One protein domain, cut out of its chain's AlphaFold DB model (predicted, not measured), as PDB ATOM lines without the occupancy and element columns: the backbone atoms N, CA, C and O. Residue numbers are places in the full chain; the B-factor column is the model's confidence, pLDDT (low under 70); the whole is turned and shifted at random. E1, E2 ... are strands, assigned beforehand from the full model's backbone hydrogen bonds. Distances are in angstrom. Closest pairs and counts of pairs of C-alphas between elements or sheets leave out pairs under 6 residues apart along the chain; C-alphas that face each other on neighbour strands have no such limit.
ATOM      1  N   THR A  17       1.053  43.048   3.414       91.75
ATOM      2  CA  THR A  17       2.187  43.691   4.092       91.75
ATOM      3  C   THR A  17       1.819  43.989   5.539       91.75
ATOM      4  O   THR A  17       0.826  44.667   5.800       91.75
ATOM      5  N   VAL A  18       2.643  43.523   6.472       92.44
ATOM      6  CA  VAL A  18       2.464  43.705   7.917       92.44
ATOM      7  C   VAL A  18       3.618  44.512   8.510       92.44
ATOM      8  O   VAL A  18       4.739  44.448   8.006       92.44
ATOM      9  N   ALA A  19       3.346  45.291   9.555       95.00
ATOM     10  CA  ALA A  19       4.358  46.014  10.323       95.00
ATOM     11  C   ALA A  19       4.147  45.801  11.822       95.00
ATOM     12  O   ALA A  19       3.009  45.665  12.273       95.00
ATOM     13  N   TYR A  20       5.247  45.812  12.574       94.56
ATOM     14  CA  TYR A  20       5.268  45.541  14.007       94.56
ATOM     15  C   TYR A  20       5.989  46.647  14.776       94.56
ATOM     16  O   TYR A  20       6.801  47.373  14.196       94.56
ATOM     17  N   ASP A  21       5.697  46.777  16.066       90.69
ATOM     18  CA  ASP A  21       6.479  47.596  16.994       90.69
ATOM     19  C   ASP A  21       7.630  46.806  17.656       90.69
ATOM     20  O   ASP A  21       7.908  45.654  17.315       90.69
ATOM     21  N   GLY A  22       8.323  47.440  18.610       86.19
ATOM     22  CA  GLY A  22       9.439  46.836  19.349       86.19
ATOM     23  C   GLY A  22       9.056  45.680  20.284       86.19
ATOM     24  O   GLY A  22       9.943  44.936  20.692       86.19
ATOM     25  N   HIS A  23       7.767  45.502  20.587       84.50
ATOM     26  CA  HIS A  23       7.228  44.372  21.356       84.50
ATOM     27  C   HIS A  23       6.612  43.305  20.437       84.50
ATOM     28  O   HIS A  23       5.879  42.431  20.891       84.50
ATOM     29  N   ALA A  24       6.901  43.377  19.131       89.12
ATOM     30  CA  ALA A  24       6.324  42.524  18.101       89.12
ATOM     31  C   ALA A  24       4.787  42.613  18.004       89.12
ATOM     32  O   ALA A  24       4.150  41.701  17.468       89.12
ATOM     33  N   ARG A  25       4.168  43.716  18.458       91.38
ATOM     34  CA  ARG A  25       2.731  43.977  18.290       91.38
ATOM     35  C   ARG A  25       2.434  44.495  16.887       91.38
ATOM     36  O   ARG A  25       3.173  45.322  16.359       91.38
ATOM     37  N   LEU A  26       1.376  43.993  16.254       93.44
ATOM     38  CA  LEU A  26       0.998  44.328  14.884       93.44
ATOM     39  C   LEU A  26       0.461  45.759  14.824       93.44
ATOM     40  O   LEU A  26      -0.640  46.031  15.293       93.44
ATOM     41  N   THR A  27       1.216  46.673  14.225       94.69
ATOM     42  CA  THR A  27       0.845  48.092  14.103       94.69
ATOM     43  C   THR A  27       0.192  48.418  12.770       94.69
ATOM     44  O   THR A  27      -0.528  49.413  12.665       94.69
ATOM     45  N   ARG A  28       0.422  47.593  11.740       93.62
ATOM     46  CA  ARG A  28      -0.202  47.761  10.428       93.62
ATOM     47  C   ARG A  28      -0.422  46.435   9.721       93.62
ATOM     48  O   ARG A  28       0.487  45.617   9.658       93.62
ATOM     49  N   TYR A  29      -1.579  46.296   9.085       91.69
ATOM     50  CA  TYR A  29      -1.928  45.188   8.200       91.69
ATOM     51  C   TYR A  29      -2.500  45.748   6.891       91.69
ATOM     52  O   TYR A  29      -3.493  46.472   6.903       91.69
ATOM     53  N   ARG A  30      -1.856  45.486   5.752       91.56
ATOM     54  CA  ARG A  30      -2.182  46.110   4.459       91.56
ATOM     55  C   ARG A  30      -2.395  45.066   3.375       91.56
ATOM     56  O   ARG A  30      -1.510  44.252   3.139       91.56
ATOM     57  N   ASN A  31      -3.497  45.189   2.643       89.75
ATOM     58  CA  ASN A  31      -3.743  44.454   1.407       89.75
ATOM     59  C   ASN A  31      -4.003  45.452   0.264       89.75
ATOM     60  O   ASN A  31      -5.017  46.155   0.248       89.75
ATOM     61  N   GLY A  32      -3.056  45.557  -0.670       87.88
ATOM     62  CA  GLY A  32      -3.122  46.509  -1.781       87.88
ATOM     63  C   GLY A  32      -3.292  47.968  -1.327       87.88
ATOM     64  O   GLY A  32      -2.469  48.518  -0.586       87.88
ATOM     65  N   GLY A  33      -4.353  48.622  -1.805       88.00
ATOM     66  CA  GLY A  33      -4.691  50.007  -1.450       88.00
ATOM     67  C   GLY A  33      -5.313  50.177  -0.061       88.00
ATOM     68  O   GLY A  33      -5.336  51.294   0.443       88.00
ATOM     69  N   ALA A  34      -5.786  49.096   0.562       90.56
ATOM     70  CA  ALA A  34      -6.474  49.138   1.844       90.56
ATOM     71  C   ALA A  34      -5.535  48.752   3.000       90.56
ATOM     72  O   ALA A  34      -4.647  47.906   2.846       90.56
ATOM     73  N   SER A  35      -5.715  49.355   4.173       92.00
ATOM     74  CA  SER A  35      -4.904  49.051   5.354       92.00
ATOM     75  C   SER A  35      -5.645  49.240   6.663       92.00
ATOM     76  O   SER A  35      -6.517  50.092   6.768       92.00
ATOM     77  N   GLN A  36      -5.205  48.512   7.678       91.94
ATOM     78  CA  GLN A  36      -5.556  48.708   9.074       91.94
ATOM     79  C   GLN A  36      -4.312  49.131   9.841       91.94
ATOM     80  O   GLN A  36      -3.230  48.590   9.602       91.94
ATOM     81  N   THR A  37      -4.460  50.110  10.725       93.44
ATOM     82  CA  THR A  37      -3.417  50.536  11.664       93.44
ATOM     83  C   THR A  37      -3.942  50.477  13.084       93.44
ATOM     84  O   THR A  37      -5.070  50.912  13.331       93.44
ATOM     85  N   MET A  38      -3.130  49.967  14.005       93.12
ATOM     86  CA  MET A  38      -3.551  49.626  15.362       93.12
ATOM     87  C   MET A  38      -2.718  50.361  16.407       93.12
ATOM     88  O   MET A  38      -1.526  50.591  16.206       93.12
ATOM     89  N   LEU A  39      -3.361  50.715  17.521       94.31
ATOM     90  CA  LEU A  39      -2.730  51.324  18.692       94.31
ATOM     91  C   LEU A  39      -2.996  50.459  19.923       94.31
ATOM     92  O   LEU A  39      -4.119  49.978  20.104       94.31
ATOM     93  N   TYR A  40      -1.983  50.319  20.773       93.69
ATOM     94  CA  TYR A  40      -2.033  49.516  21.991       93.69
ATOM     95  C   TYR A  40      -1.741  50.367  23.228       93.69
ATOM     96  O   TYR A  40      -1.040  51.378  23.140       93.69
ATOM     97  N   ASN A  41      -2.294  49.968  24.372       92.69
ATOM     98  CA  ASN A  41      -1.944  50.541  25.672       92.69
ATOM     99  C   ASN A  41      -0.759  49.787  26.316       92.69
ATOM    100  O   ASN A  41      -0.194  48.865  25.734       92.69
ATOM    101  N   GLY A  42      -0.381  50.173  27.539       87.56
ATOM    102  CA  GLY A  42       0.722  49.540  28.278       87.56
ATOM    103  C   GLY A  42       0.450  48.116  28.784       87.56
ATOM    104  O   GLY A  42       1.327  47.542  29.418       87.56
ATOM    105  N   MET A  43      -0.744  47.566  28.542       87.12
ATOM    106  CA  MET A  43      -1.144  46.195  28.886       87.12
ATOM    107  C   MET A  43      -1.264  45.298  27.638       87.12
ATOM    108  O   MET A  43      -1.853  44.224  27.714       87.12
ATOM    109  N   ASP A  44      -0.735  45.738  26.487       87.75
ATOM    110  CA  ASP A  44      -0.839  45.072  25.175       87.75
ATOM    111  C   ASP A  44      -2.271  44.942  24.616       87.75
ATOM    112  O   ASP A  44      -2.526  44.224  23.636       87.75
ATOM    113  N   GLU A  45      -3.211  45.707  25.170       90.31
ATOM    114  CA  GLU A  45      -4.596  45.751  24.716       90.31
ATOM    115  C   GLU A  45      -4.750  46.731  23.557       90.31
ATOM    116  O   GLU A  45      -4.222  47.847  23.577       90.31
ATOM    117  N   ARG A  46      -5.491  46.324  22.526       92.81
ATOM    118  CA  ARG A  46      -5.690  47.133  21.326       92.81
ATOM    119  C   ARG A  46      -6.781  48.167  21.554       92.81
ATOM    120  O   ARG A  46      -7.959  47.881  21.397       92.81
ATOM    121  N   ILE A  47      -6.383  49.398  21.837       93.94
ATOM    122  CA  ILE A  47      -7.309  50.492  22.141       93.94
ATOM    123  C   ILE A  47      -7.867  51.196  20.902       93.94
ATOM    124  O   ILE A  47      -8.904  51.847  20.997       93.94
ATOM    125  N   GLN A  48      -7.215  51.076  19.738       93.25
ATOM    126  CA  GLN A  48      -7.702  51.689  18.500       93.25
ATOM    127  C   GLN A  48      -7.370  50.856  17.262       93.25
ATOM    128  O   GLN A  48      -6.275  50.304  17.146       93.25
ATOM    129  N   VAL A  49      -8.291  50.853  16.297       92.06
ATOM    130  CA  VAL A  49      -8.053  50.439  14.907       92.06
ATOM    131  C   VAL A  49      -8.548  51.541  13.976       92.06
ATOM    132  O   VAL A  49      -9.684  51.993  14.096       92.06
ATOM    133  N   VAL A  50      -7.716  51.941  13.018       92.50
ATOM    134  CA  VAL A  50      -8.130  52.768  11.878       92.50
ATOM    135  C   VAL A  50      -8.081  51.897  10.634       92.50
ATOM    136  O   VAL A  50      -7.007  51.428  10.255       92.50
ATOM    137  N   THR A  51      -9.232  51.671  10.008       90.94
ATOM    138  CA  THR A  51      -9.330  50.969   8.726       90.94
ATOM    139  C   THR A  51      -9.467  51.996   7.614       90.94
ATOM    140  O   THR A  51     -10.454  52.718   7.539       90.94
ATOM    141  N   THR A  52      -8.498  52.027   6.711       91.62
ATOM    142  CA  THR A  52      -8.520  52.838   5.496       91.62
ATOM    143  C   THR A  52      -8.808  51.922   4.309       91.62
ATOM    144  O   THR A  52      -7.936  51.125   3.945       91.62
ATOM    145  N   PRO A  53     -10.005  51.978   3.698       89.25
ATOM    146  CA  PRO A  53     -10.302  51.188   2.508       89.25
ATOM    147  C   PRO A  53      -9.525  51.715   1.293       89.25
ATOM    148  O   PRO A  53      -9.048  52.847   1.281       89.25
ATOM    149  N   ALA A  54      -9.423  50.901   0.238       87.50
ATOM    150  CA  ALA A  54      -8.795  51.329  -1.016       87.50
ATOM    151  C   ALA A  54      -9.590  52.450  -1.713       87.50
ATOM    152  O   ALA A  54      -9.015  53.285  -2.405       87.50
ATOM    153  N   ILE A  55     -10.914  52.447  -1.532       86.25
ATOM    154  CA  ILE A  55     -11.849  53.456  -2.026       86.25
ATOM    155  C   ILE A  55     -12.828  53.759  -0.891       86.25
ATOM    156  O   ILE A  55     -13.385  52.836  -0.299       86.25
ATOM    157  N   GLY A  56     -13.054  55.042  -0.612       85.88
ATOM    158  CA  GLY A  56     -13.970  55.504   0.430       85.88
ATOM    159  C   GLY A  56     -13.255  56.161   1.607       85.88
ATOM    160  O   GLY A  56     -12.084  56.529   1.523       85.88
ATOM    161  N   SER A  57     -13.994  56.347   2.696       87.88
ATOM    162  CA  SER A  57     -13.508  57.009   3.907       87.88
ATOM    163  C   SER A  57     -12.958  56.000   4.907       87.88
ATOM    164  O   SER A  57     -13.448  54.876   4.994       87.88
ATOM    165  N   ALA A  58     -11.949  56.419   5.672       89.88
ATOM    166  CA  ALA A  58     -11.440  55.622   6.776       89.88
ATOM    167  C   ALA A  58     -12.477  55.515   7.906       89.88
ATOM    168  O   ALA A  58     -13.178  56.484   8.200       89.88
ATOM    169  N   ASP A  59     -12.533  54.353   8.551       87.94
ATOM    170  CA  ASP A  59     -13.324  54.095   9.753       87.94
ATOM    171  C   ASP A  59     -12.390  53.964  10.958       87.94
ATOM    172  O   ASP A  59     -11.358  53.293  10.890       87.94
ATOM    173  N   THR A  60     -12.739  54.617  12.062       91.12
ATOM    174  CA  THR A  60     -11.971  54.553  13.312       91.12
ATOM    175  C   THR A  60     -12.803  53.871  14.381       91.12
ATOM    176  O   THR A  60     -13.976  54.198  14.580       91.12
ATOM    177  N   ARG A  61     -12.174  52.929  15.080       90.00
ATOM    178  CA  ARG A  61     -12.743  52.195  16.204       90.00
ATOM    179  C   ARG A  61     -11.872  52.331  17.428       90.00
ATOM    180  O   ARG A  61     -10.663  52.143  17.335       90.00
ATOM    181  N   LEU A  62     -12.514  52.628  18.548       92.44
ATOM    182  CA  LEU A  62     -11.938  52.680  19.881       92.44
ATOM    183  C   LEU A  62     -12.484  51.508  20.697       92.44
ATOM    184  O   LEU A  62     -13.665  51.182  20.572       92.44
ATOM    185  N   TYR A  63     -11.643  50.907  21.532       91.50
ATOM    186  CA  TYR A  63     -12.016  49.771  22.375       91.50
ATOM    187  C   TYR A  63     -11.804  50.097  23.849       91.50
ATOM    188  O   TYR A  63     -10.807  50.722  24.219       91.50
ATOM    189  N   LEU A  64     -12.743  49.652  24.681       91.69
ATOM    190  CA  LEU A  64     -12.676  49.751  26.134       91.69
ATOM    191  C   LEU A  64     -12.613  48.352  26.743       91.69
ATOM    192  O   LEU A  64     -13.324  47.454  26.291       91.69
ATOM    193  N   TYR A  65     -11.794  48.205  27.781       88.69
ATOM    194  CA  TYR A  65     -11.548  46.949  28.479       88.69
ATOM    195  C   TYR A  65     -11.973  47.046  29.949       88.69
ATOM    196  O   TYR A  65     -11.924  48.131  30.537       88.69
ATOM    197  N   ASP A  66     -12.408  45.928  30.529       83.94
ATOM    198  CA  ASP A  66     -12.589  45.793  31.978       83.94
ATOM    199  C   ASP A  66     -11.282  45.401  32.692       83.94
ATOM    200  O   ASP A  66     -10.221  45.272  32.084       83.94
ATOM    201  N   LEU A  67     -11.354  45.218  34.014       80.75
ATOM    202  CA  LEU A  67     -10.210  44.799  34.833       80.75
ATOM    203  C   LEU A  67      -9.763  43.352  34.571       80.75
ATOM    204  O   LEU A  67      -8.662  42.988  34.975       80.75
ATOM    205  N   ASP A  68     -10.595  42.552  33.902       74.75
ATOM    206  CA  ASP A  68     -10.291  41.178  33.499       74.75
ATOM    207  C   ASP A  68      -9.749  41.122  32.054       74.75
ATOM    208  O   ASP A  68      -9.636  40.042  31.472       74.75
ATOM    209  N   HIS A  69      -9.405  42.275  31.464       79.38
ATOM    210  CA  HIS A  69      -8.876  42.416  30.104       79.38
ATOM    211  C   HIS A  69      -9.840  41.977  28.991       79.38
ATOM    212  O   HIS A  69      -9.422  41.608  27.886       79.38
ATOM    213  N   ARG A  70     -11.150  42.032  29.250       80.75
ATOM    214  CA  ARG A  70     -12.195  41.738  28.264       80.75
ATOM    215  C   ARG A  70     -12.692  43.023  27.628       80.75
ATOM    216  O   ARG A  70     -12.892  44.024  28.312       80.75
ATOM    217  N   ILE A  71     -12.948  42.991  26.322       84.75
ATOM    218  CA  ILE A  71     -13.550  44.131  25.622       84.75
ATOM    219  C   ILE A  71     -14.985  44.304  26.128       84.75
ATOM    220  O   ILE A  71     -15.814  43.407  25.977       84.75
ATOM    221  N   VAL A  72     -15.286  45.465  26.703       88.44
ATOM    222  CA  VAL A  72     -16.632  45.845  27.163       88.44
ATOM    223  C   VAL A  72     -17.332  46.798  26.207       88.44
ATOM    224  O   VAL A  72     -18.557  46.867  26.216       88.44
ATOM    225  N   GLY A  73     -16.591  47.475  25.325       88.94
ATOM    226  CA  GLY A  73     -17.192  48.380  24.352       88.94
ATOM    227  C   GLY A  73     -16.338  48.643  23.117       88.94
ATOM    228  O   GLY A  73     -15.108  48.658  23.178       88.94
ATOM    229  N   GLU A  74     -17.026  48.864  22.001       89.62
ATOM    230  CA  GLU A  74     -16.523  49.336  20.715       89.62
ATOM    231  C   GLU A  74     -17.227  50.660  20.373       89.62
ATOM    232  O   GLU A  74     -18.458  50.737  20.288       89.62
ATOM    233  N   TYR A  75     -16.437  51.703  20.138       92.19
ATOM    234  CA  TYR A  75     -16.915  53.065  19.910       92.19
ATOM    235  C   TYR A  75     -16.312  53.651  18.632       92.19
ATOM    236  O   TYR A  75     -15.238  53.246  18.181       92.19
ATOM    237  N   GLY A  76     -16.999  54.617  18.033       92.31
ATOM    238  CA  GLY A  76     -16.445  55.452  16.973       92.31
ATOM    239  C   GLY A  76     -15.518  56.555  17.502       92.31
ATOM    240  O   GLY A  76     -15.232  56.623  18.700       92.31
ATOM    241  N   PRO A  77     -15.056  57.467  16.630       92.06
ATOM    242  CA  PRO A  77     -14.080  58.499  16.991       92.06
ATOM    243  C   PRO A  77     -14.603  59.530  18.003       92.06
ATOM    244  O   PRO A  77     -13.808  60.214  18.641       92.06
ATOM    245  N   THR A  78     -15.923  59.652  18.170       93.12
ATOM    246  CA  THR A  78     -16.552  60.532  19.170       93.12
ATOM    247  C   THR A  78     -16.880  59.810  20.486       93.12
ATOM    248  O   THR A  78     -17.590  60.358  21.331       93.12
ATOM    249  N   GLY A  79     -16.354  58.595  20.692       90.12
ATOM    250  CA  GLY A  79     -16.465  57.850  21.948       90.12
ATOM    251  C   GLY A  79     -17.909  57.487  22.292       90.12
ATOM    252  O   GLY A  79     -18.634  56.940  21.464       90.12
ATOM    253  N   THR A  80     -18.353  57.827  23.504       89.50
ATOM    254  CA  THR A  80     -19.715  57.533  23.990       89.50
ATOM    255  C   THR A  80     -20.819  58.226  23.187       89.50
ATOM    256  O   THR A  80     -21.974  57.816  23.253       89.50
ATOM    257  N   ALA A  81     -20.492  59.246  22.384       92.94
ATOM    258  CA  ALA A  81     -21.429  59.856  21.441       92.94
ATOM    259  C   ALA A  81     -21.596  59.051  20.135       92.94
ATOM    260  O   ALA A  81     -22.530  59.324  19.379       92.94
ATOM    261  N   ASP A  82     -20.783  58.019  19.897       91.94
ATOM    262  CA  ASP A  82     -20.904  57.090  18.767       91.94
ATOM    263  C   ASP A  82     -20.666  55.635  19.208       91.94
ATOM    264  O   ASP A  82     -19.677  54.996  18.839       91.94
ATOM    265  N   ILE A  83     -21.581  55.110  20.025       91.31
ATOM    266  CA  ILE A  83     -21.563  53.709  20.463       91.31
ATOM    267  C   ILE A  83     -21.820  52.791  19.266       91.31
ATOM    268  O   ILE A  83     -22.831  52.931  18.570       91.31
ATOM    269  N   LYS A  84     -20.914  51.833  19.035       88.50
ATOM    270  CA  LYS A  84     -21.095  50.776  18.029       88.50
ATOM    271  C   LYS A  84     -21.632  49.519  18.688       88.50
ATOM    272  O   LYS A  84     -22.698  49.053  18.291       88.50
ATOM    273  N   ALA A  85     -20.938  49.033  19.712       88.06
ATOM    274  CA  ALA A  85     -21.346  47.868  20.485       88.06
ATOM    275  C   ALA A  85     -20.869  47.969  21.933       88.06
ATOM    276  O   ALA A  85     -19.750  48.407  22.179       88.06
ATOM    277  N   GLU A  86     -21.667  47.476  22.869       88.62
ATOM    278  CA  GLU A  86     -21.243  47.177  24.236       88.62
ATOM    279  C   GLU A  86     -21.490  45.698  24.530       88.62
ATOM    280  O   GLU A  86     -22.501  45.127  24.114       88.62
ATOM    281  N   TYR A  87     -20.536  45.062  25.203       85.56
ATOM    282  CA  TYR A  87     -20.511  43.623  25.426       85.56
ATOM    283  C   TYR A  87     -20.914  43.318  26.864       85.56
ATOM    284  O   TYR A  87     -20.297  43.793  27.818       85.56
ATOM    285  N   ILE A  88     -21.954  42.505  27.014       84.75
ATOM    286  CA  ILE A  88     -22.489  42.119  28.315       84.75
ATOM    287  C   ILE A  88     -21.871  40.780  28.690       84.75
ATOM    288  O   ILE A  88     -22.198  39.744  28.111       84.75
ATOM    289  N   TRP A  89     -20.976  40.810  29.668       78.50
ATOM    290  CA  TRP A  89     -20.347  39.628  30.239       78.50
ATOM    291  C   TRP A  89     -21.154  39.158  31.450       78.50
ATOM    292  O   TRP A  89     -21.524  39.964  32.305       78.50
ATOM    293  N   LEU A  90     -21.443  37.857  31.540       67.44
ATOM    294  CA  LEU A  90     -21.986  37.290  32.774       67.44
ATOM    295  C   LEU A  90     -20.874  37.264  33.819       67.44
ATOM    296  O   LEU A  90     -19.846  36.621  33.625       67.44
ATOM    297  N   MET A  91     -21.094  37.937  34.944       49.50
ATOM    298  CA  MET A  91     -20.327  37.643  36.151       49.50
ATOM    299  C   MET A  91     -20.825  36.298  36.702       49.50
ATOM    300  O   MET A  91     -22.033  36.049  36.653       49.50
ATOM    301  N   PRO A  92     -19.954  35.417  37.223       42.03
ATOM    302  CA  PRO A  92     -20.418  34.229  37.926       42.03
ATOM    303  C   PRO A  92     -21.297  34.658  39.107       42.03
ATOM    304  O   PRO A  92     -20.849  35.365  40.009       42.03
ATOM    305  N   GLY A 108     -15.652  31.369  29.784       53.28
ATOM    306  CA  GLY A 108     -15.766  32.822  30.016       53.28
ATOM    307  C   GLY A 108     -15.177  33.757  28.963       53.28
ATOM    308  O   GLY A 108     -15.089  34.961  29.193       53.28
ATOM    309  N   TYR A 109     -14.806  33.242  27.790       62.00
ATOM    310  CA  TYR A 109     -14.172  34.031  26.726       62.00
ATOM    311  C   TYR A 109     -15.151  34.582  25.683       62.00
ATOM    312  O   TYR A 109     -14.720  35.052  24.627       62.00
ATOM    313  N   MET A 110     -16.457  34.512  25.959       72.00
ATOM    314  CA  MET A 110     -17.511  35.056  25.104       72.00
ATOM    315  C   MET A 110     -18.541  35.857  25.910       72.00
ATOM    316  O   MET A 110     -18.940  35.424  26.995       72.00
ATOM    317  N   PRO A 111     -19.001  37.008  25.393       78.81
ATOM    318  CA  PRO A 111     -20.065  37.770  26.022       78.81
ATOM    319  C   PRO A 111     -21.417  37.075  25.831       78.81
ATOM    320  O   PRO A 111     -21.666  36.404  24.830       78.81
ATOM    321  N   LEU A 112     -22.316  37.277  26.789       80.75
ATOM    322  CA  LEU A 112     -23.688  36.766  26.772       80.75
ATOM    323  C   LEU A 112     -24.533  37.464  25.696       80.75
ATOM    324  O   LEU A 112     -25.371  36.851  25.030       80.75
ATOM    325  N   ALA A 113     -24.343  38.771  25.553       83.56
ATOM    326  CA  ALA A 113     -25.118  39.596  24.644       83.56
ATOM    327  C   ALA A 113     -24.331  40.834  24.208       83.56
ATOM    328  O   ALA A 113     -23.358  41.236  24.849       83.56
ATOM    329  N   THR A 114     -24.787  41.459  23.126       85.94
ATOM    330  CA  THR A 114     -24.282  42.739  22.632       85.94
ATOM    331  C   THR A 114     -25.402  43.769  22.593       85.94
ATOM    332  O   THR A 114     -26.501  43.495  22.107       85.94
ATOM    333  N   ALA A 115     -25.135  44.967  23.103       88.81
ATOM    334  CA  ALA A 115     -26.002  46.128  22.957       88.81
ATOM    335  C   ALA A 115     -25.457  47.007  21.828       88.81
ATOM    336  O   ALA A 115     -24.315  47.455  21.876       88.81
ATOM    337  N   VAL A 116     -26.258  47.214  20.787       87.44
ATOM    338  CA  VAL A 116     -25.809  47.810  19.526       87.44
ATOM    339  C   VAL A 116     -26.378  49.205  19.315       87.44
ATOM    340  O   VAL A 116     -27.590  49.428  19.428       87.44
ATOM    341  N   GLY A 117     -25.495  50.112  18.893       86.56
ATOM    342  CA  GLY A 117     -25.841  51.479  18.531       86.56
ATOM    343  C   GLY A 117     -26.321  52.314  19.716       86.56
ATOM    344  O   GLY A 117     -26.475  51.831  20.834       86.56
ATOM    345  N   GLN A 118     -26.644  53.579  19.449       89.12
ATOM    346  CA  GLN A 118     -27.052  54.496  20.517       89.12
ATOM    347  C   GLN A 118     -28.397  54.195  21.172       89.12
ATOM    348  O   GLN A 118     -28.668  54.655  22.275       89.12
ATOM    349  N   ALA A 119     -29.240  53.408  20.508       87.69
ATOM    350  CA  ALA A 119     -30.484  52.933  21.097       87.69
ATOM    351  C   ALA A 119     -30.275  51.750  22.062       87.69
ATOM    352  O   ALA A 119     -31.227  51.365  22.735       87.69
ATOM    353  N   GLY A 120     -29.076  51.150  22.107       86.56
ATOM    354  CA  GLY A 120     -28.791  49.986  22.947       86.56
ATOM    355  C   GLY A 120     -29.597  48.753  22.536       86.56
ATOM    356  O   GLY A 120     -30.174  48.072  23.382       86.56
ATOM    357  N   THR A 121     -29.686  48.469  21.233       88.88
ATOM    358  CA  THR A 121     -30.473  47.325  20.746       88.88
ATOM    359  C   THR A 121     -29.808  46.025  21.181       88.88
ATOM    360  O   THR A 121     -28.702  45.724  20.735       88.88
ATOM    361  N   LEU A 122     -30.477  45.265  22.045       87.88
ATOM    362  CA  LEU A 122     -29.928  44.049  22.636       87.88
ATOM    363  C   LEU A 122     -30.032  42.846  21.689       87.88
ATOM    364  O   LEU A 122     -31.128  42.493  21.241       87.88
ATOM    365  N   ASN A 123     -28.900  42.178  21.472       86.19
ATOM    366  CA  ASN A 123     -28.783  40.930  20.727       86.19
ATOM    367  C   ASN A 123     -28.116  39.863  21.600       86.19
ATOM    368  O   ASN A 123     -26.986  40.024  22.052       86.19
ATOM    369  N   TRP A 124     -28.816  38.760  21.820       86.00
ATOM    370  CA  TRP A 124     -28.329  37.594  22.549       86.00
ATOM    371  C   TRP A 124     -27.464  36.730  21.644       86.00
ATOM    372  O   TRP A 124     -27.867  36.433  20.515       86.00
ATOM    373  N   LEU A 125     -26.299  36.326  22.146       81.69
ATOM    374  CA  LEU A 125     -25.354  35.482  21.425       81.69
ATOM    375  C   LEU A 125     -25.605  34.014  21.758       81.69
ATOM    376  O   LEU A 125     -25.731  33.639  22.920       81.69
ATOM    377  N   HIS A 126     -25.645  33.177  20.725       79.88
ATOM    378  CA  HIS A 126     -25.773  31.730  20.867       79.88
ATOM    379  C   HIS A 126     -24.559  31.066  20.236       79.88
ATOM    380  O   HIS A 126     -24.301  31.225  19.039       79.88
ATOM    381  N   THR A 127     -23.812  30.330  21.046       74.50
ATOM    382  CA  THR A 127     -22.509  29.771  20.684       74.50
ATOM    383  C   THR A 127     -22.588  28.266  20.446       74.50
ATOM    384  O   THR A 127     -23.513  27.580  20.884       74.50
ATOM    385  N   HIS A 128     -21.616  27.728  19.710       71.75
ATOM    386  CA  HIS A 128     -21.402  26.283  19.671       71.75
ATOM    387  C   HIS A 128     -20.624  25.816  20.908       71.75
ATOM    388  O   HIS A 128     -20.056  26.621  21.637       71.75
ATOM    389  N   HIS A 129     -20.468  24.503  21.061       67.06
ATOM    390  CA  HIS A 129     -19.706  23.852  22.137       67.06
ATOM    391  C   HIS A 129     -18.203  24.205  22.255       67.06
ATOM    392  O   HIS A 129     -17.522  23.647  23.102       67.06
ATOM    393  N   HIS A 130     -17.663  25.080  21.411       63.59
ATOM    394  CA  HIS A 130     -16.345  25.705  21.579       63.59
ATOM    395  C   HIS A 130     -16.440  27.240  21.679       63.59
ATOM    396  O   HIS A 130     -15.512  27.921  21.274       63.59
ATOM    397  N   GLY A 131     -17.575  27.816  22.077       67.44
ATOM    398  CA  GLY A 131     -17.740  29.259  22.299       67.44
ATOM    399  C   GLY A 131     -17.877  30.150  21.051       67.44
ATOM    400  O   GLY A 131     -18.406  31.243  21.159       67.44
ATOM    401  N   ALA A 132     -17.487  29.728  19.846       72.94
ATOM    402  CA  ALA A 132     -17.717  30.553  18.650       72.94
ATOM    403  C   ALA A 132     -19.222  30.772  18.391       72.94
ATOM    404  O   ALA A 132     -20.019  29.831  18.532       72.94
ATOM    405  N   PRO A 133     -19.628  31.994  18.015       74.88
ATOM    406  CA  PRO A 133     -21.030  32.349  17.890       74.88
ATOM    407  C   PRO A 133     -21.613  31.749  16.592       74.88
ATOM    408  O   PRO A 133     -21.001  31.797  15.524       74.88
ATOM    409  N   ILE A 134     -22.814  31.166  16.664       78.06
ATOM    410  CA  ILE A 134     -23.520  30.576  15.510       78.06
ATOM    411  C   ILE A 134     -24.684  31.456  15.059       78.06
ATOM    412  O   ILE A 134     -24.877  31.655  13.862       78.06
ATOM    413  N   LEU A 135     -25.442  32.019  16.002       82.50
ATOM    414  CA  LEU A 135     -26.572  32.893  15.699       82.50
ATOM    415  C   LEU A 135     -26.786  33.959  16.778       82.50
ATOM    416  O   LEU A 135     -26.376  33.803  17.928       82.50
ATOM    417  N   THR A 136     -27.494  35.020  16.396       83.81
ATOM    418  CA  THR A 136     -27.955  36.081  17.292       83.81
ATOM    419  C   THR A 136     -29.474  36.159  17.320       83.81
ATOM    420  O   THR A 136     -30.123  36.003  16.284       83.81
ATOM    421  N   THR A 137     -30.052  36.443  18.489       88.00
ATOM    422  CA  THR A 137     -31.494  36.701  18.625       88.00
ATOM    423  C   THR A 137     -31.770  38.026  19.316       88.00
ATOM    424  O   THR A 137     -31.070  38.396  20.252       88.00
ATOM    425  N   ASN A 138     -32.833  38.721  18.923       88.69
ATOM    426  CA  ASN A 138     -33.308  39.888  19.669       88.69
ATOM    427  C   ASN A 138     -34.004  39.481  20.987       88.69
ATOM    428  O   ASN A 138     -34.165  38.297  21.291       88.69
ATOM    429  N   ALA A 139     -34.473  40.466  21.757       85.31
ATOM    430  CA  ALA A 139     -35.198  40.239  23.014       85.31
ATOM    431  C   ALA A 139     -36.495  39.409  22.870       85.31
ATOM    432  O   ALA A 139     -36.958  38.833  23.848       85.31
ATOM    433  N   ALA A 140     -37.069  39.321  21.667       88.31
ATOM    434  CA  ALA A 140     -38.249  38.507  21.373       88.31
ATOM    435  C   ALA A 140     -37.900  37.080  20.897       88.31
ATOM    436  O   ALA A 140     -38.784  36.349  20.458       88.31
ATOM    437  N   GLY A 141     -36.619  36.688  20.918       85.75
ATOM    438  CA  GLY A 141     -36.151  35.379  20.448       85.75
ATOM    439  C   GLY A 141     -36.138  35.223  18.922       85.75
ATOM    440  O   GLY A 141     -35.944  34.121  18.418       85.75
ATOM    441  N   THR A 142     -36.337  36.305  18.165       91.38
ATOM    442  CA  THR A 142     -36.261  36.270  16.698       91.38
ATOM    443  C   THR A 142     -34.809  36.324  16.258       91.38
ATOM    444  O   THR A 142     -34.052  37.160  16.755       91.38
ATOM    445  N   ILE A 143     -34.433  35.464  15.310       90.38
ATOM    446  CA  ILE A 143     -33.095  35.461  14.717       90.38
ATOM    447  C   ILE A 143     -32.866  36.791  13.997       90.38
ATOM    448  O   ILE A 143     -33.662  37.198  13.149       90.38
ATOM    449  N   VAL A 144     -31.760  37.446  14.329       86.31
ATOM    450  CA  VAL A 144     -31.297  38.681  13.696       86.31
ATOM    451  C   VAL A 144     -29.900  38.457  13.118       86.31
ATOM    452  O   VAL A 144     -29.161  37.628  13.655       86.31
ATOM    453  N   PRO A 145     -29.519  39.142  12.025       78.69
ATOM    454  CA  PRO A 145     -28.163  39.058  11.495       78.69
ATOM    455  C   PRO A 145     -27.126  39.505  12.523       78.69
ATOM    456  O   PRO A 145     -27.410  40.380  13.344       78.69
ATOM    457  N   TYR A 146     -25.909  38.968  12.411       70.88
ATOM    458  CA  TYR A 146     -24.787  39.505  13.169       70.88
ATOM    459  C   TYR A 146     -24.619  40.991  12.857       70.88
ATOM    460  O   TYR A 146     -24.593  41.367  11.678       70.88
ATOM    461  N   PRO A 147     -24.494  41.840  13.883       65.25
ATOM    462  CA  PRO A 147     -24.109  43.215  13.652       65.25
ATOM    463  C   PRO A 147     -22.753  43.276  12.925       65.25
ATOM    464  O   PRO A 147     -21.894  42.411  13.083       65.25
ATOM    465  N   ALA A 148     -22.558  44.298  12.085       61.53
ATOM    466  CA  ALA A 148     -21.301  44.499  11.347       61.53
ATOM    467  C   ALA A 148     -20.110  44.854  12.269       61.53
ATOM    468  O   ALA A 148     -18.950  44.741  11.888       61.53
ATOM    469  N   HIS A 149     -20.414  45.299  13.485       61.16
ATOM    470  CA  HIS A 149     -19.517  45.418  14.632       61.16
ATOM    471  C   HIS A 149     -19.752  44.208  15.550       61.16
ATOM    472  O   HIS A 149     -20.838  43.639  15.508       61.16
ATOM    473  N   ALA A 150     -18.781  43.815  16.376       55.66
ATOM    474  CA  ALA A 150     -18.878  42.603  17.208       55.66
ATOM    475  C   ALA A 150     -18.880  41.251  16.456       55.66
ATOM    476  O   ALA A 150     -19.556  40.306  16.866       55.66
ATOM    477  N   VAL A 151     -18.095  41.109  15.381       64.94
ATOM    478  CA  VAL A 151     -17.867  39.779  14.790       64.94
ATOM    479  C   VAL A 151     -16.916  39.007  15.703       64.94
ATOM    480  O   VAL A 151     -15.711  39.239  15.691       64.94
ATOM    481  N   LEU A 152     -17.448  38.103  16.519       70.00
ATOM    482  CA  LEU A 152     -16.639  37.223  17.361       70.00
ATOM    483  C   LEU A 152     -16.226  35.985  16.550       70.00
ATOM    484  O   LEU A 152     -17.014  35.451  15.769       70.00
ATOM    485  N   GLY A 153     -14.969  35.571  16.693       72.31
ATOM    486  CA  GLY A 153     -14.401  34.390  16.044       72.31
ATOM    487  C   GLY A 153     -14.416  33.173  16.964       72.31
ATOM    488  O   GLY A 153     -15.387  32.917  17.673       72.31
ATOM    489  N   PHE A 154     -13.318  32.417  16.976       73.38
ATOM    490  CA  PHE A 154     -13.074  31.436  18.038       73.38
ATOM    491  C   PHE A 154     -12.975  32.123  19.420       73.38
ATOM    492  O   PHE A 154     -12.846  33.346  19.465       73.38
ATOM    493  N   PRO A 155     -13.030  31.387  20.550       69.31
ATOM    494  CA  PRO A 155     -12.900  31.964  21.893       69.31
ATOM    495  C   PRO A 155     -11.777  32.995  21.989       69.31
ATOM    496  O   PRO A 155     -10.661  32.709  21.558       69.31
ATOM    497  N   GLY A 156     -12.089  34.184  22.512       70.81
ATOM    498  CA  GLY A 156     -11.138  35.293  22.647       70.81
ATOM    499  C   GLY A 156     -10.858  36.103  21.377       70.81
ATOM    500  O   GLY A 156     -10.225  37.157  21.447       70.81
ATOM    501  N   GLN A 157     -11.343  35.656  20.216       78.56
ATOM    502  CA  GLN A 157     -11.089  36.315  18.942       78.56
ATOM    503  C   GLN A 157     -12.173  37.333  18.593       78.56
ATOM    504  O   GLN A 157     -13.361  37.015  18.538       78.56
ATOM    505  N   PHE A 158     -11.744  38.538  18.237       79.00
ATOM    506  CA  PHE A 158     -12.589  39.613  17.736       79.00
ATOM    507  C   PHE A 158     -12.160  39.946  16.312       79.00
ATOM    508  O   PHE A 158     -11.042  40.411  16.078       79.00
ATOM    509  N   ALA A 159     -13.033  39.718  15.337       75.00
ATOM    510  CA  ALA A 159     -12.795  40.220  13.998       75.00
ATOM    511  C   ALA A 159     -12.820  41.744  14.021       75.00
ATOM    512  O   ALA A 159     -13.595  42.385  14.735       75.00
ATOM    513  N   ASN A 160     -11.985  42.334  13.180       67.31
ATOM    514  CA  ASN A 160     -12.071  43.762  12.946       67.31
ATOM    515  C   ASN A 160     -13.397  44.052  12.239       67.31
ATOM    516  O   ASN A 160     -13.726  43.394  11.250       67.31
ATOM    517  N   SER A 161     -14.127  45.060  12.717       57.38
ATOM    518  CA  SER A 161     -15.453  45.435  12.200       57.38
ATOM    519  C   SER A 161     -15.460  45.862  10.729       57.38
ATOM    520  O   SER A 161     -16.517  46.002  10.119       57.38
ATOM    521  N   GLN A 162     -14.284  46.007  10.114       65.31
ATOM    522  CA  GLN A 162     -14.142  46.190   8.681       65.31
ATOM    523  C   GLN A 162     -13.081  45.224   8.139       65.31
ATOM    524  O   GLN A 162     -11.876  45.426   8.290       65.31
ATOM    525  N   GLN A 163     -13.535  44.126   7.538       68.06
ATOM    526  CA  GLN A 163     -12.662  43.142   6.900       68.06
ATOM    527  C   GLN A 163     -12.054  43.729   5.618       68.06
ATOM    528  O   GLN A 163     -12.747  44.377   4.832       68.06
ATOM    529  N   LEU A 164     -10.764  43.482   5.376       66.94
ATOM    530  CA  LEU A 164     -10.159  43.793   4.081       66.94
ATOM    531  C   LEU A 164     -10.545  42.680   3.095       66.94
ATOM    532  O   LEU A 164     -10.555  41.497   3.440       66.94
ATOM    533  N   ALA A 165     -10.884  43.044   1.859       65.75
ATOM    534  CA  ALA A 165     -11.289  42.068   0.850       65.75
ATOM    535  C   ALA A 165     -10.183  41.017   0.637       65.75
ATOM    536  O   ALA A 165      -9.045  41.368   0.329       65.75
ATOM    537  N   GLY A 166     -10.513  39.737   0.840       64.94
ATOM    538  CA  GLY A 166      -9.590  38.608   0.666       64.94
ATOM    539  C   GLY A 166      -8.450  38.501   1.687       64.94
ATOM    540  O   GLY A 166      -7.644  37.590   1.567       64.94
ATOM    541  N   ALA A 167      -8.363  39.396   2.679       70.94
ATOM    542  CA  ALA A 167      -7.329  39.377   3.715       70.94
ATOM    543  C   ALA A 167      -7.955  39.712   5.071       70.94
ATOM    544  O   ALA A 167      -8.421  40.824   5.313       70.94
ATOM    545  N   GLN A 168      -7.998  38.734   5.965       79.38
ATOM    546  CA  GLN A 168      -8.776  38.811   7.195       79.38
ATOM    547  C   GLN A 168      -7.912  38.359   8.361       79.38
ATOM    548  O   GLN A 168      -7.333  37.277   8.328       79.38
ATOM    549  N   HIS A 169      -7.859  39.181   9.401       86.44
ATOM    550  CA  HIS A 169      -7.279  38.794  10.673       86.44
ATOM    551  C   HIS A 169      -8.228  39.141  11.816       86.44
ATOM    552  O   HIS A 169      -9.053  40.053  11.714       86.44
ATOM    553  N   TYR A 170      -8.119  38.361  12.880       87.50
ATOM    554  CA  TYR A 170      -8.895  38.482  14.097       87.50
ATOM    555  C   TYR A 170      -7.938  38.846  15.219       87.50
ATOM    556  O   TYR A 170      -6.882  38.235  15.372       87.50
ATOM    557  N   TYR A 171      -8.318  39.834  16.007       88.31
ATOM    558  CA  TYR A 171      -7.606  40.206  17.211       88.31
ATOM    559  C   TYR A 171      -7.816  39.156  18.292       88.31
ATOM    560  O   TYR A 171      -8.956  38.808  18.582       88.31
ATOM    561  N   ASN A 172      -6.735  38.678  18.898       87.38
ATOM    562  CA  ASN A 172      -6.753  37.706  19.984       87.38
ATOM    563  C   ASN A 172      -5.784  38.140  21.092       87.38
ATOM    564  O   ASN A 172      -4.678  37.612  21.195       87.38
ATOM    565  N   ARG A 173      -6.184  39.173  21.847       86.38
ATOM    566  CA  ARG A 173      -5.431  39.864  22.914       86.38
ATOM    567  C   ARG A 173      -3.946  40.068  22.591       86.38
ATOM    568  O   ARG A 173      -3.597  41.112  22.045       86.38
ATOM    569  N   TYR A 174      -3.094  39.084  22.872       87.81
ATOM    570  CA  TYR A 174      -1.647  39.134  22.661       87.81
ATOM    571  C   TYR A 174      -1.177  38.871  21.234       87.81
ATOM    572  O   TYR A 174      -0.020  39.155  20.912       87.81
ATOM    573  N   ARG A 175      -2.043  38.352  20.359       91.31
ATOM    574  CA  ARG A 175      -1.705  38.030  18.968       91.31
ATOM    575  C   ARG A 175      -2.868  38.296  18.018       91.31
ATOM    576  O   ARG A 175      -4.024  38.271  18.412       91.31
ATOM    577  N   ASP A 176      -2.567  38.500  16.748       90.75
ATOM    578  CA  ASP A 176      -3.548  38.563  15.669       90.75
ATOM    579  C   ASP A 176      -3.523  37.244  14.881       90.75
ATOM    580  O   ASP A 176      -2.461  36.727  14.514       90.75
ATOM    581  N   TYR A 177      -4.700  36.663  14.662       90.62
ATOM    582  CA  TYR A 177      -4.919  35.393  13.972       90.62
ATOM    583  C   TYR A 177      -5.347  35.644  12.527       90.62
ATOM    584  O   TYR A 177      -6.367  36.286  12.294       90.62
ATOM    585  N   ASP A 178      -4.603  35.131  11.550       88.56
ATOM    586  CA  ASP A 178      -4.984  35.190  10.138       88.56
ATOM    587  C   ASP A 178      -5.801  33.954   9.755       88.56
ATOM    588  O   ASP A 178      -5.323  32.815   9.781       88.56
ATOM    589  N   VAL A 179      -7.053  34.192   9.361       84.38
ATOM    590  CA  VAL A 179      -8.000  33.124   9.014       84.38
ATOM    591  C   VAL A 179      -7.656  32.435   7.698       84.38
ATOM    592  O   VAL A 179      -8.052  31.290   7.500       84.38
ATOM    593  N   ASN A 180      -6.919  33.103   6.803       83.00
ATOM    594  CA  ASN A 180      -6.571  32.555   5.491       83.00
ATOM    595  C   ASN A 180      -5.486  31.484   5.614       83.00
ATOM    596  O   ASN A 180      -5.463  30.517   4.856       83.00
ATOM    597  N   THR A 181      -4.586  31.656   6.582       86.25
ATOM    598  CA  THR A 181      -3.445  30.766   6.816       86.25
ATOM    599  C   THR A 181      -3.618  29.865   8.040       86.25
ATOM    600  O   THR A 181      -2.830  28.930   8.223       86.25
ATOM    601  N   GLY A 182      -4.639  30.121   8.864       87.81
ATOM    602  CA  GLY A 182      -4.987  29.313  10.030       87.81
ATOM    603  C   GLY A 182      -3.977  29.412  11.174       87.81
ATOM    604  O   GLY A 182      -3.758  28.434  11.892       87.81
ATOM    605  N   ARG A 183      -3.297  30.554  11.315       90.56
ATOM    606  CA  ARG A 183      -2.177  30.744  12.251       90.56
ATOM    607  C   ARG A 183      -2.096  32.179  12.752       90.56
ATOM    608  O   ARG A 183      -2.709  33.080  12.186       90.56
ATOM    609  N   TYR A 184      -1.302  32.396  13.789       93.06
ATOM    610  CA  TYR A 184      -0.936  33.745  14.195       93.06
ATOM    611  C   TYR A 184       0.024  34.378  13.193       93.06
ATOM    612  O   TYR A 184       0.868  33.699  12.606       93.06
ATOM    613  N   ILE A 185      -0.089  35.694  13.028       92.38
ATOM    614  CA  ILE A 185       0.856  36.491  12.231       92.38
ATOM    615  C   ILE A 185       2.003  37.051  13.074       92.38
ATOM    616  O   ILE A 185       2.957  37.598  12.536       92.38
ATOM    617  N   GLN A 186       1.956  36.837  14.389       92.50
ATOM    618  CA  GLN A 186       2.981  37.230  15.350       92.50
ATOM    619  C   GLN A 186       3.524  36.004  16.074       92.50
ATOM    620  O   GLN A 186       2.783  35.053  16.334       92.50
ATOM    621  N   ALA A 187       4.813  36.047  16.408       91.25
ATOM    622  CA  ALA A 187       5.417  35.040  17.264       91.25
ATOM    623  C   ALA A 187       4.814  35.113  18.675       91.25
ATOM    624  O   ALA A 187       4.472  36.194  19.153       91.25
ATOM    625  N   ASP A 188       4.699  33.960  19.328       90.69
ATOM    626  CA  ASP A 188       4.210  33.849  20.697       90.69
ATOM    627  C   ASP A 188       5.056  34.680  21.686       90.69
ATOM    628  O   ASP A 188       6.266  34.437  21.780       90.69
ATOM    629  N   PRO A 189       4.463  35.626  22.444       89.56
ATOM    630  CA  PRO A 189       5.175  36.374  23.481       89.56
ATOM    631  C   PRO A 189       5.758  35.493  24.591       89.56
ATOM    632  O   PRO A 189       6.805  35.827  25.146       89.56
ATOM    633  N   ILE A 190       5.139  34.340  24.884       88.25
ATOM    634  CA  ILE A 190       5.682  33.363  25.846       88.25
ATOM    635  C   ILE A 190       6.715  32.421  25.201       88.25
ATOM    636  O   ILE A 190       7.230  31.500  25.841       88.25
TER     637      ILE A 190
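AT A GLANCE: This is residues 17 to 92 and 108 to 190 of the 365 residues of an uncharacterized protein of Hyphomonadaceae bacterium UKL13-1 (UniProt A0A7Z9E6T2). Ten strands, E1 to E10, stand side by side in chain order as one long, strongly twisted sheet that curls into an open arch, with its outward face bare. From the E10 edge, residues 139 to 168 fold back on the inward side of the arch to a small hairpin, E11 and E12, set over the half of the sheet that holds the first strands. The printed part has 159 residues with twelve named strands, E1 to E12 in this order, and no named helix; both sheets, E1 to E10 and E11 with E12, are antiparallel. The class is all strand, though the strands hold 72 of the residues, under half. The whole is compact, with a radius of gyration of the C-alphas of 15.5 A and spans of 45 by 38 by 29 A.

HOW THE PARTS SIT: E1, residues 17 to 20, is an edge strand and forms a hairpin with E2, residues 26 to 31; N 19 and O 28 are 2.9 A apart, within hydrogen-bond range. E3, residues 34 to 40, E4, residues 46 to 52, E5, residues 59 to 65, E6, residues 71 to 76, and E7, residues 79 to 88, complete a meander, each strand the antiparallel neighbour of the one before. E5 is staggered: it pairs with E4 over residues 59 to 62, N 61 to O 49 at 2.8 A, and with E6 over residues 62 to 65, N 64 to O 73 at 3.0 A. E7 bends by 114 degrees at residue 82. Beyond the cut, E8, residues 113 to 116, is antiparallel to E7 at 164 degrees, with N 86 and O 115 2.8 A apart. E8, E9, residues 121 to 127, and the edge strand E10, residues 133 to 138, form a second meander; N 124 and O 137 are 2.8 A apart. E11, residues 169 to 172, and E12, residues 175 to 178, form a hairpin with N 170 and O 177 2.8 A apart. The closest C-alphas of E2 and E12, Leu 26 and Asp 176, are 7.4 A apart. E4 and E11 are only just apart, closest 8.3 A.

IN THESE COORDINATES: E1 begins at C-alpha 17, (2.187, 43.691, 4.092). E3 is 20.6 A long, E5 20.1 A, E9 19.3 A and E7, with the most residues, 18.0 A. E10 ends at C-alpha 138, (-33.308, 39.888, 19.669), and E12 at C-alpha 178, (-4.984, 35.190, 10.138).

THE WHOLE: The two C-alphas farthest apart, Gly 22 and Ala 140, are 48.5 A apart. Residues 93 to 107 are not printed; C-alphas 92 and 108 are 9.3 A apart across the cut. The link E10 to E11 is long, 30 residues. Mean pLDDT of the printed part is 83.6; 21 residues are under 70, among them 147 to 151 and 160 to 166.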